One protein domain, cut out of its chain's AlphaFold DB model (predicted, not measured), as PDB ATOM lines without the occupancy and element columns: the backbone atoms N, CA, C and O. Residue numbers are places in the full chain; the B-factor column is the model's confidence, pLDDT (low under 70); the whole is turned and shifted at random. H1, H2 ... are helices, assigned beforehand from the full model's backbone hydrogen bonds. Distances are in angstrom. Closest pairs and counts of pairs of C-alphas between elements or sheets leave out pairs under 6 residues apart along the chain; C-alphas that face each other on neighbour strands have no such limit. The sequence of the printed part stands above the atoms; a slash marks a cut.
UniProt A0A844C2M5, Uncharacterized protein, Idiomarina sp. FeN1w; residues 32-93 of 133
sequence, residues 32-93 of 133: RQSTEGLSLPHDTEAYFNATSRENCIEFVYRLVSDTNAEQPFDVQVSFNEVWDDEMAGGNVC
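Overview. This is residues 32 to 93 of the 133 residues of an uncharacterized protein of Idiomarina sp. FeN1w (UniProt A0A844C2M5). A pair of helices, H2 and H3, makes the better-packed part of a loose, elongated model: H3 comes back after a loop and packs by its beginning on the middle of H2, steeply tilted to it. The short helix H1 and the unnamed stretch before it make a separate loop at one end of the long axis, while residues 69 to 74 stick out at the other. The printed part has 62 residues with three named helices, H1, H2 and H3 in that order, and no named strand; the class is all helix. It is only just loose, close to compact, with a radius of gyration of the C-alphas of 13.1 A, and it spans 41 by 23 by 17 A.

Arrangement. H2, residues 56 to 70, is the longest helix. With residues 60 to 64 alone it touches H3, residues 79 to 88. Their closest C-alphas, those of Val 64 and Phe 79, are 6.1 A apart. They run opposite ways at a steep tilt of 61 degrees. H1, residues 45 to 51, is apart from H2 and from H3. In H1, H2 and H3 every O i to N i+4 pair is within hydrogen-bond range.

Along the chain. H2 measures 21.3 A, from C-alpha 56 at (30.412, -21.721, 3.183) to C-alpha 70 at (40.887, -40.278, 3.876). H3 measures 14.1 A and ends at C-alpha 88, at (36.199, -20.455, 14.979). H1 measures 9.9 A and begins at C-alpha 45, at (45.012, -24.030, -4.399).

Size, cuts and confidence. The two C-alphas farthest apart, those of Gly 37 and Asp 74, are 41.3 A apart. The first and last printed C-alphas, of Arg 32 and Cys 93, are 6.9 A apart. The link from H1 to H2 is tight, and that from H2 to H3 is short. Residues 32 to 44 hold no named element. The printed part has no cut. Its mean pLDDT is 80.3, and residues 33 to 52 are under 70.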
ATOM      1  N   ARG A  32      31.862 -15.761   0.755       73.06
ATOM      2  CA  ARG A  32      32.847 -16.671   0.138       73.06
ATOM      3  C   ARG A  32      32.755 -16.682  -1.392       73.06
ATOM      4  O   ARG A  32      33.739 -16.946  -2.055       73.06
ATOM      5  N   GLN A  33      31.583 -16.358  -1.938       65.81
ATOM      6  CA  GLN A  33      31.374 -16.261  -3.382       65.81
ATOM      7  C   GLN A  33      31.818 -14.900  -3.951       65.81
ATOM      8  O   GLN A  33      31.730 -14.699  -5.161       65.81
ATOM      9  N   SER A  34      32.262 -13.962  -3.102       62.22
ATOM     10  CA  SER A  34      32.788 -12.676  -3.554       62.22
ATOM     11  C   SER A  34      34.260 -12.816  -3.912       62.22
ATOM     12  O   SER A  34      35.075 -13.207  -3.078       62.22
ATOM     13  N   THR A  35      34.602 -12.453  -5.146       59.47
ATOM     14  CA  THR A  35      35.991 -12.378  -5.607       59.47
ATOM     15  C   THR A  35      36.639 -11.014  -5.345       59.47
ATOM     16  O   THR A  35      37.777 -10.776  -5.755       59.47
ATOM     17  N   GLU A  36      35.932 -10.095  -4.679       58.31
ATOM     18  CA  GLU A  36      36.412  -8.734  -4.442       58.31
ATOM     19  C   GLU A  36      37.652  -8.725  -3.535       58.31
ATOM     20  O   GLU A  36      37.609  -9.143  -2.380       58.31
ATOM     21  N   GLY A  37      38.769  -8.213  -4.063       54.19
ATOM     22  CA  GLY A  37      40.011  -8.014  -3.310       54.19
ATOM     23  C   GLY A  37      40.944  -9.228  -3.237       54.19
ATOM     24  O   GLY A  37      41.996  -9.138  -2.600       54.19
ATOM     25  N   LEU A  38      40.617 -10.343  -3.901       58.66
ATOM     26  CA  LEU A  38      41.513 -11.498  -3.975       58.66
ATOM     27  C   LEU A  38      42.760 -11.169  -4.800       58.66
ATOM     28  O   LEU A  38      42.732 -11.106  -6.024       58.66
ATOM     29  N   SER A  39      43.868 -10.981  -4.088       58.75
ATOM     30  CA  SER A  39      45.209 -10.778  -4.644       58.75
ATOM     31  C   SER A  39      46.020 -12.071  -4.507       58.75
ATOM     32  O   SER A  39      47.104 -12.066  -3.928       58.75
ATOM     33  N   LEU A  40      45.459 -13.207  -4.935       64.12
ATOM     34  CA  LEU A  40      46.142 -14.503  -4.876       64.12
ATOM     35  C   LEU A  40      46.682 -14.891  -6.260       64.12
ATOM     36  O   LEU A  40      46.017 -14.615  -7.261       64.12
ATOM     37  N   PRO A  41      47.857 -15.540  -6.344       68.56
ATOM     38  CA  PRO A  41      48.350 -16.092  -7.600       68.56
ATOM     39  C   PRO A  41      47.349 -17.113  -8.159       68.56
ATOM     40  O   PRO A  41      46.919 -18.021  -7.441       68.56
ATOM     41  N   HIS A  42      46.974 -16.945  -9.433       61.78
ATOM     42  CA  HIS A  42      45.938 -17.720 -10.135       61.78
ATOM     43  C   HIS A  42      46.179 -19.242 -10.172       61.78
ATOM     44  O   HIS A  42      45.272 -19.998 -10.511       61.78
ATOM     45  N   ASP A  43      47.391 -19.689  -9.859       65.25
ATOM     46  CA  ASP A  43      47.862 -21.072  -9.894       65.25
ATOM     47  C   ASP A  43      47.896 -21.749  -8.515       65.25
ATOM     48  O   ASP A  43      48.289 -22.909  -8.406       65.25
ATOM     49  N   THR A  44      47.461 -21.061  -7.458       66.69
ATOM     50  CA  THR A  44      47.450 -21.624  -6.102       66.69
ATOM     51  C   THR A  44      46.123 -22.297  -5.765       66.69
ATOM     52  O   THR A  44      45.043 -21.819  -6.110       66.69
ATOM     53  N   GLU A  45      46.189 -23.381  -4.993       64.75
ATOM     54  CA  GLU A  45      45.012 -24.030  -4.399       64.75
ATOM     55  C   GLU A  45      44.173 -23.040  -3.569       64.75
ATOM     56  O   GLU A  45      42.943 -23.066  -3.593       64.75
ATOM     57  N   ALA A  46      44.837 -22.080  -2.918       63.88
ATOM     58  CA  ALA A  46      44.195 -20.976  -2.215       63.88
ATOM     59  C   ALA A  46      43.340 -20.093  -3.146       63.88
ATOM     60  O   ALA A  46      42.236 -19.704  -2.766       63.88
ATOM     61  N   TYR A  47      43.794 -19.817  -4.375       62.75
ATOM     62  CA  TYR A  47      43.017 -19.080  -5.376       62.75
ATOM     63  C   TYR A  47      41.800 -19.880  -5.856       62.75
ATOM     64  O   TYR A  47      40.694 -19.340  -5.916       62.75
ATOM     65  N   PHE A  48      41.960 -21.173  -6.155       60.12
ATOM     66  CA  PHE A  48      40.840 -22.033  -6.562       60.12
ATOM     67  C   PHE A  48      39.778 -22.151  -5.466       60.12
ATOM     68  O   PHE A  48      38.587 -22.010  -5.745       60.12
ATOM     69  N   ASN A  49      40.195 -22.325  -4.214       64.00
ATOM     70  CA  ASN A  49      39.278 -22.379  -3.079       64.00
ATOM     71  C   ASN A  49      38.556 -21.042  -2.861       64.00
ATOM     72  O   ASN A  49      37.350 -21.034  -2.616       64.00
ATOM     73  N   ALA A  50      39.259 -19.919  -3.018       60.69
ATOM     74  CA  ALA A  50      38.695 -18.584  -2.840       60.69
ATOM     75  C   ALA A  50      37.825 -18.096  -4.018       60.69
ATOM     76  O   ALA A  50      36.989 -17.218  -3.832       60.69
ATOM     77  N   THR A  51      38.002 -18.653  -5.221       58.75
ATOM     78  CA  THR A  51      37.189 -18.328  -6.413       58.75
ATOM     79  C   THR A  51      36.128 -19.372  -6.740       58.75
ATOM     80  O   THR A  51      35.324 -19.185  -7.661       58.75
ATOM     81  N   SER A  52      36.086 -20.468  -5.983       66.12
ATOM     82  CA  SER A  52      35.011 -21.437  -6.090       66.12
ATOM     83  C   SER A  52      33.672 -20.747  -5.800       66.12
ATOM     84  O   SER A  52      33.510 -19.998  -4.838       66.12
ATOM     85  N   ARG A  53      32.663 -21.001  -6.641       70.00
ATOM     86  CA  ARG A  53      31.294 -20.489  -6.435       70.00
ATOM     87  C   ARG A  53      30.575 -21.175  -5.270       70.00
ATOM     88  O   ARG A  53      29.357 -21.058  -5.152       70.00
ATOM     89  N   GLU A  54      31.296 -21.906  -4.435       82.19
ATOM     90  CA  GLU A  54      30.727 -22.618  -3.307       82.19
ATOM     91  C   GLU A  54      30.360 -21.634  -2.194       82.19
ATOM     92  O   GLU A  54      31.091 -20.690  -1.878       82.19
ATOM     93  N   ASN A  55      29.204 -21.837  -1.574       87.50
ATOM     94  CA  ASN A  55      28.917 -21.134  -0.328       87.50
ATOM     95  C   ASN A  55      29.627 -21.818   0.858       87.50
ATOM     96  O   ASN A  55      30.062 -22.962   0.759       87.50
ATOM     97  N   CYS A  56      29.725 -21.148   2.014       90.75
ATOM     98  CA  CYS A  56      30.412 -21.721   3.183       90.75
ATOM     99  C   CYS A  56      29.830 -23.077   3.627       90.75
ATOM    100  O   CYS A  56      30.540 -23.877   4.217       90.75
ATOM    101  N   ILE A  57      28.542 -23.340   3.372       91.38
ATOM    102  CA  ILE A  57      27.907 -24.613   3.741       91.38
ATOM    103  C   ILE A  57      28.390 -25.725   2.806       91.38
ATOM    104  O   ILE A  57      28.746 -26.797   3.280       91.38
ATOM    105  N   GLU A  58      28.421 -25.470   1.497       90.69
ATOM    106  CA  GLU A  58      28.954 -26.400   0.490       90.69
ATOM    107  C   GLU A  58      30.435 -26.690   0.717       90.69
ATOM    108  O   GLU A  58      30.835 -27.850   0.678       90.69
ATOM    109  N   PHE A  59      31.214 -25.659   1.048       89.62
ATOM    110  CA  PHE A  59      32.614 -25.806   1.432       89.62
ATOM    111  C   PHE A  59      32.795 -26.780   2.601       89.62
ATOM    112  O   PHE A  59      33.558 -27.733   2.491       89.62
ATOM    113  N   VAL A  60      32.057 -26.583   3.699       91.81
ATOM    114  CA  VAL A  60      32.152 -27.468   4.872       91.81
ATOM    115  C   VAL A  60      31.694 -28.886   4.527       91.81
ATOM    116  O   VAL A  60      32.304 -29.849   4.979       91.81
ATOM    117  N   TYR A  61      30.665 -29.051   3.688       92.94
ATOM    118  CA  TYR A  61      30.276 -30.382   3.209       92.94
ATOM    119  C   TYR A  61      31.393 -31.069   2.425       92.94
ATOM    120  O   TYR A  61      31.598 -32.267   2.612       92.94
ATOM    121  N   ARG A  62      32.111 -30.325   1.576       91.62
ATOM    122  CA  ARG A  62      33.271 -30.858   0.864       91.62
ATOM    123  C   ARG A  62      34.369 -31.257   1.847       91.62
ATOM    124  O   ARG A  62      34.793 -32.399   1.797       91.62
ATOM    125  N   LEU A  63      34.739 -30.388   2.792       90.50
ATOM    126  CA  LEU A  63      35.757 -30.705   3.805       90.50
ATOM    127  C   LEU A  63      35.433 -31.981   4.586       90.50
ATOM    128  O   LEU A  63      36.302 -32.827   4.775       90.50
ATOM    129  N   VAL A  64      34.178 -32.140   5.016       92.50
ATOM    130  CA  VAL A  64      33.716 -33.356   5.704       92.50
ATOM    131  C   VAL A  64      33.853 -34.572   4.795       92.50
ATOM    132  O   VAL A  64      34.334 -35.607   5.238       92.50
ATOM    133  N   SER A  65      33.429 -34.455   3.532       91.38
ATOM    134  CA  SER A  65      33.516 -35.541   2.553       91.38
ATOM    135  C   SER A  65      34.961 -35.956   2.283       91.38
ATOM    136  O   SER A  65      35.248 -37.148   2.282       91.38
ATOM    137  N   ASP A  66      35.854 -34.989   2.077       90.31
ATOM    138  CA  ASP A  66      37.270 -35.222   1.782       90.31
ATOM    139  C   ASP A  66      37.962 -35.847   3.000       90.31
ATOM    140  O   ASP A  66      38.584 -36.901   2.892       90.31
ATOM    141  N   THR A  67      37.736 -35.283   4.192       89.62
ATOM    142  CA  THR A  67      38.276 -35.825   5.449       89.62
ATOM    143  C   THR A  67      37.810 -37.263   5.669       89.62
ATOM    144  O   THR A  67      38.612 -38.151   5.940       89.62
ATOM    145  N   ASN A  68      36.515 -37.529   5.510       91.81
ATOM    146  CA  ASN A  68      35.954 -38.859   5.740       91.81
ATOM    147  C   ASN A  68      36.349 -39.890   4.676       91.81
ATOM    148  O   ASN A  68      36.256 -41.086   4.952       91.81
ATOM    149  N   ALA A  69      36.764 -39.453   3.485       90.06
ATOM    150  CA  ALA A  69      37.302 -40.332   2.450       90.06
ATOM    151  C   ALA A  69      38.732 -40.799   2.769       90.06
ATOM    152  O   ALA A  69      39.121 -41.897   2.371       90.06
ATOM    153  N   GLU A  70      39.505 -39.981   3.486       88.75
ATOM    154  CA  GLU A  70      40.887 -40.278   3.876       88.75
ATOM    155  C   GLU A  70      40.988 -41.034   5.210       88.75
ATOM    156  O   GLU A  70      41.974 -41.733   5.457       88.75
ATOM    157  N   GLN A  71      39.976 -40.915   6.072       86.50
ATOM    158  CA  GLN A  71      39.962 -41.554   7.386       86.50
ATOM    159  C   GLN A  71      39.456 -43.009   7.341       86.50
ATOM    160  O   GLN A  71      38.611 -43.365   6.515       86.50
ATOM    161  N   PRO A  72      39.914 -43.873   8.270       82.69
ATOM    162  CA  PRO A  72      39.311 -45.185   8.488       82.69
ATOM    163  C   PRO A  72      37.805 -45.076   8.768       82.69
ATOM    164  O   PRO A  72      37.341 -44.107   9.362       82.69
ATOM    165  N   PHE A  73      37.039 -46.108   8.407       76.69
ATOM    166  CA  PHE A  73      35.572 -46.102   8.531       76.69
ATOM    167  C   PHE A  73      35.070 -45.836   9.965       76.69
ATOM    168  O   PHE A  73      33.984 -45.295  10.153       76.69
ATOM    169  N   ASP A  74      35.880 -46.174  10.971       81.62
ATOM    170  CA  ASP A  74      35.558 -46.000  12.391       81.62
ATOM    171  C   ASP A  74      35.869 -44.590  12.926       81.62
ATOM    172  O   ASP A  74      35.504 -44.260  14.054       81.62
ATOM    173  N   VAL A  75      36.537 -43.746  12.132       81.31
ATOM    174  CA  VAL A  75      36.923 -42.376  12.492       81.31
ATOM    175  C   VAL A  75      36.298 -41.431  11.473       81.31
ATOM    176  O   VAL A  75      36.890 -41.090  10.459       81.31
ATOM    177  N   GLN A  76      35.050 -41.041  11.716       90.75
ATOM    178  CA  GLN A  76      34.308 -40.133  10.843       90.75
ATOM    179  C   GLN A  76      34.056 -38.823  11.580       90.75
ATOM    180  O   GLN A  76      33.578 -38.834  12.715       90.75
ATOM    181  N   VAL A  77      34.339 -37.700  10.925       92.44
ATOM    182  CA  VAL A  77      33.995 -36.373  11.437       92.44
ATOM    183  C   VAL A  77      32.581 -35.998  11.017       92.44
ATOM    184  O   VAL A  77      32.106 -36.319   9.920       92.44
ATOM    185  N   SER A  78      31.880 -35.304  11.903       94.69
ATOM    186  CA  SER A  78      30.554 -34.775  11.629       94.69
ATOM    187  C   SER A  78      30.626 -33.386  10.999       94.69
ATOM    188  O   SER A  78      31.533 -32.594  11.248       94.69
ATOM    189  N   PHE A  79      29.588 -33.033  10.240       94.12
ATOM    190  CA  PHE A  79      29.445 -31.677   9.707       94.12
ATOM    191  C   PHE A  79      29.484 -30.599  10.794       94.12
ATOM    192  O   PHE A  79      29.967 -29.503  10.542       94.12
ATOM    193  N   ASN A  80      28.934 -30.874  11.980       94.56
ATOM    194  CA  ASN A  80      28.864 -29.870  13.038       94.56
ATOM    195  C   ASN A  80      30.245 -29.574  13.624       94.56
ATOM    196  O   ASN A  80      30.525 -28.409  13.860       94.56
ATOM    197  N   GLU A  81      31.085 -30.596  13.799       94.12
ATOM    198  CA  GLU A  81      32.464 -30.427  14.278       94.12
ATOM    199  C   GLU A  81      33.261 -29.567  13.298       94.12
ATOM    200  O   GLU A  81      33.721 -28.491  13.664       94.12
ATOM    201  N   VAL A  82      33.287 -29.957  12.018       94.19
ATOM    202  CA  VAL A  82      34.004 -29.192  10.986       94.19
ATOM    203  C   VAL A  82      33.423 -27.783  10.834       94.19
ATOM    204  O   VAL A  82      34.157 -26.816  10.682       94.19
ATOM    205  N   TRP A  83      32.099 -27.620  10.909       94.69
ATOM    206  CA  TRP A  83      31.484 -26.292  10.861       94.69
ATOM    207  C   TRP A  83      31.944 -25.391  12.008       94.69
ATOM    208  O   TRP A  83      32.190 -24.205  11.782       94.69
ATOM    209  N   ASP A  84      31.975 -25.913  13.233       94.12
ATOM    210  CA  ASP A  84      32.316 -25.131  14.418       94.12
ATOM    211  C   ASP A  84      33.807 -24.747  14.400       94.12
ATOM    212  O   ASP A  84      34.128 -23.595  14.704       94.12
ATOM    213  N   ASP A  85      34.678 -25.639  13.917       93.50
ATOM    214  CA  ASP A  85      36.101 -25.365  13.680       93.50
ATOM    215  C   ASP A  85      36.301 -24.275  12.614       93.50
ATOM    216  O   ASP A  85      36.984 -23.276  12.850       93.50
ATOM    217  N   GLU A  86      35.634 -24.393  11.462       91.25
ATOM    218  CA  GLU A  86      35.709 -23.400  10.382       91.25
ATOM    219  C   GLU A  86      35.105 -22.047  10.789       91.25
ATOM    220  O   GLU A  86      35.544 -20.982  10.341       91.25
ATOM    221  N   MET A  87      34.093 -22.057  11.657       91.81
ATOM    222  CA  MET A  87      33.518 -20.845  12.234       91.81
ATOM    223  C   MET A  87      34.492 -20.182  13.215       91.81
ATOM    224  O   MET A  87      34.646 -18.961  13.164       91.81
ATOM    225  N   ALA A  88      35.168 -20.956  14.070       90.38
ATOM    226  CA  ALA A  88      36.199 -20.455  14.979       90.38
ATOM    227  C   ALA A  88      37.425 -19.915  14.221       90.38
ATOM    228  O   ALA A  88      37.993 -18.897  14.615       90.38
ATOM    229  N   GLY A  89      37.778 -20.546  13.096       86.69
ATOM    230  CA  GLY A  89      38.835 -20.111  12.180       86.69
ATOM    231  C   GLY A  89      38.479 -18.900  11.307       86.69
ATOM    232  O   GLY A  89      39.343 -18.378  10.610       86.69
ATOM    233  N   GLY A  90      37.228 -18.423  11.337       85.50
ATOM    234  CA  GLY A  90      36.781 -17.266  10.551       85.50
ATOM    235  C   GLY A  90      36.513 -17.552   9.066       85.50
ATOM    236  O   GLY A  90      36.282 -16.620   8.295       85.50
ATOM    237  N   ASN A  91      36.482 -18.822   8.661       84.38
ATOM    238  CA  ASN A  91      36.271 -19.255   7.274       84.38
ATOM    239  C   ASN A  91      34.783 -19.307   6.875       84.38
ATOM    240  O   ASN A  91      34.432 -19.433   5.694       84.38
ATOM    241  N   VAL A  92      33.885 -19.178   7.856       89.44
ATOM    242  CA  VAL A  92      32.435 -19.102   7.657       89.44
ATOM    243  C   VAL A  92      31.963 -17.655   7.756       89.44
ATOM    244  O   VAL A  92      32.105 -16.992   8.782       89.44
ATOM    245  N   CYS A  93      31.318 -17.156   6.700       90.81
ATOM    246  CA  CYS A  93      30.811 -15.790   6.708       90.81
ATOM    247  C   CYS A  93      29.564 -15.628   7.607       90.81
ATOM    248  O   CYS A  93      28.739 -16.549   7.700       90.81
TER     249      CYS A  93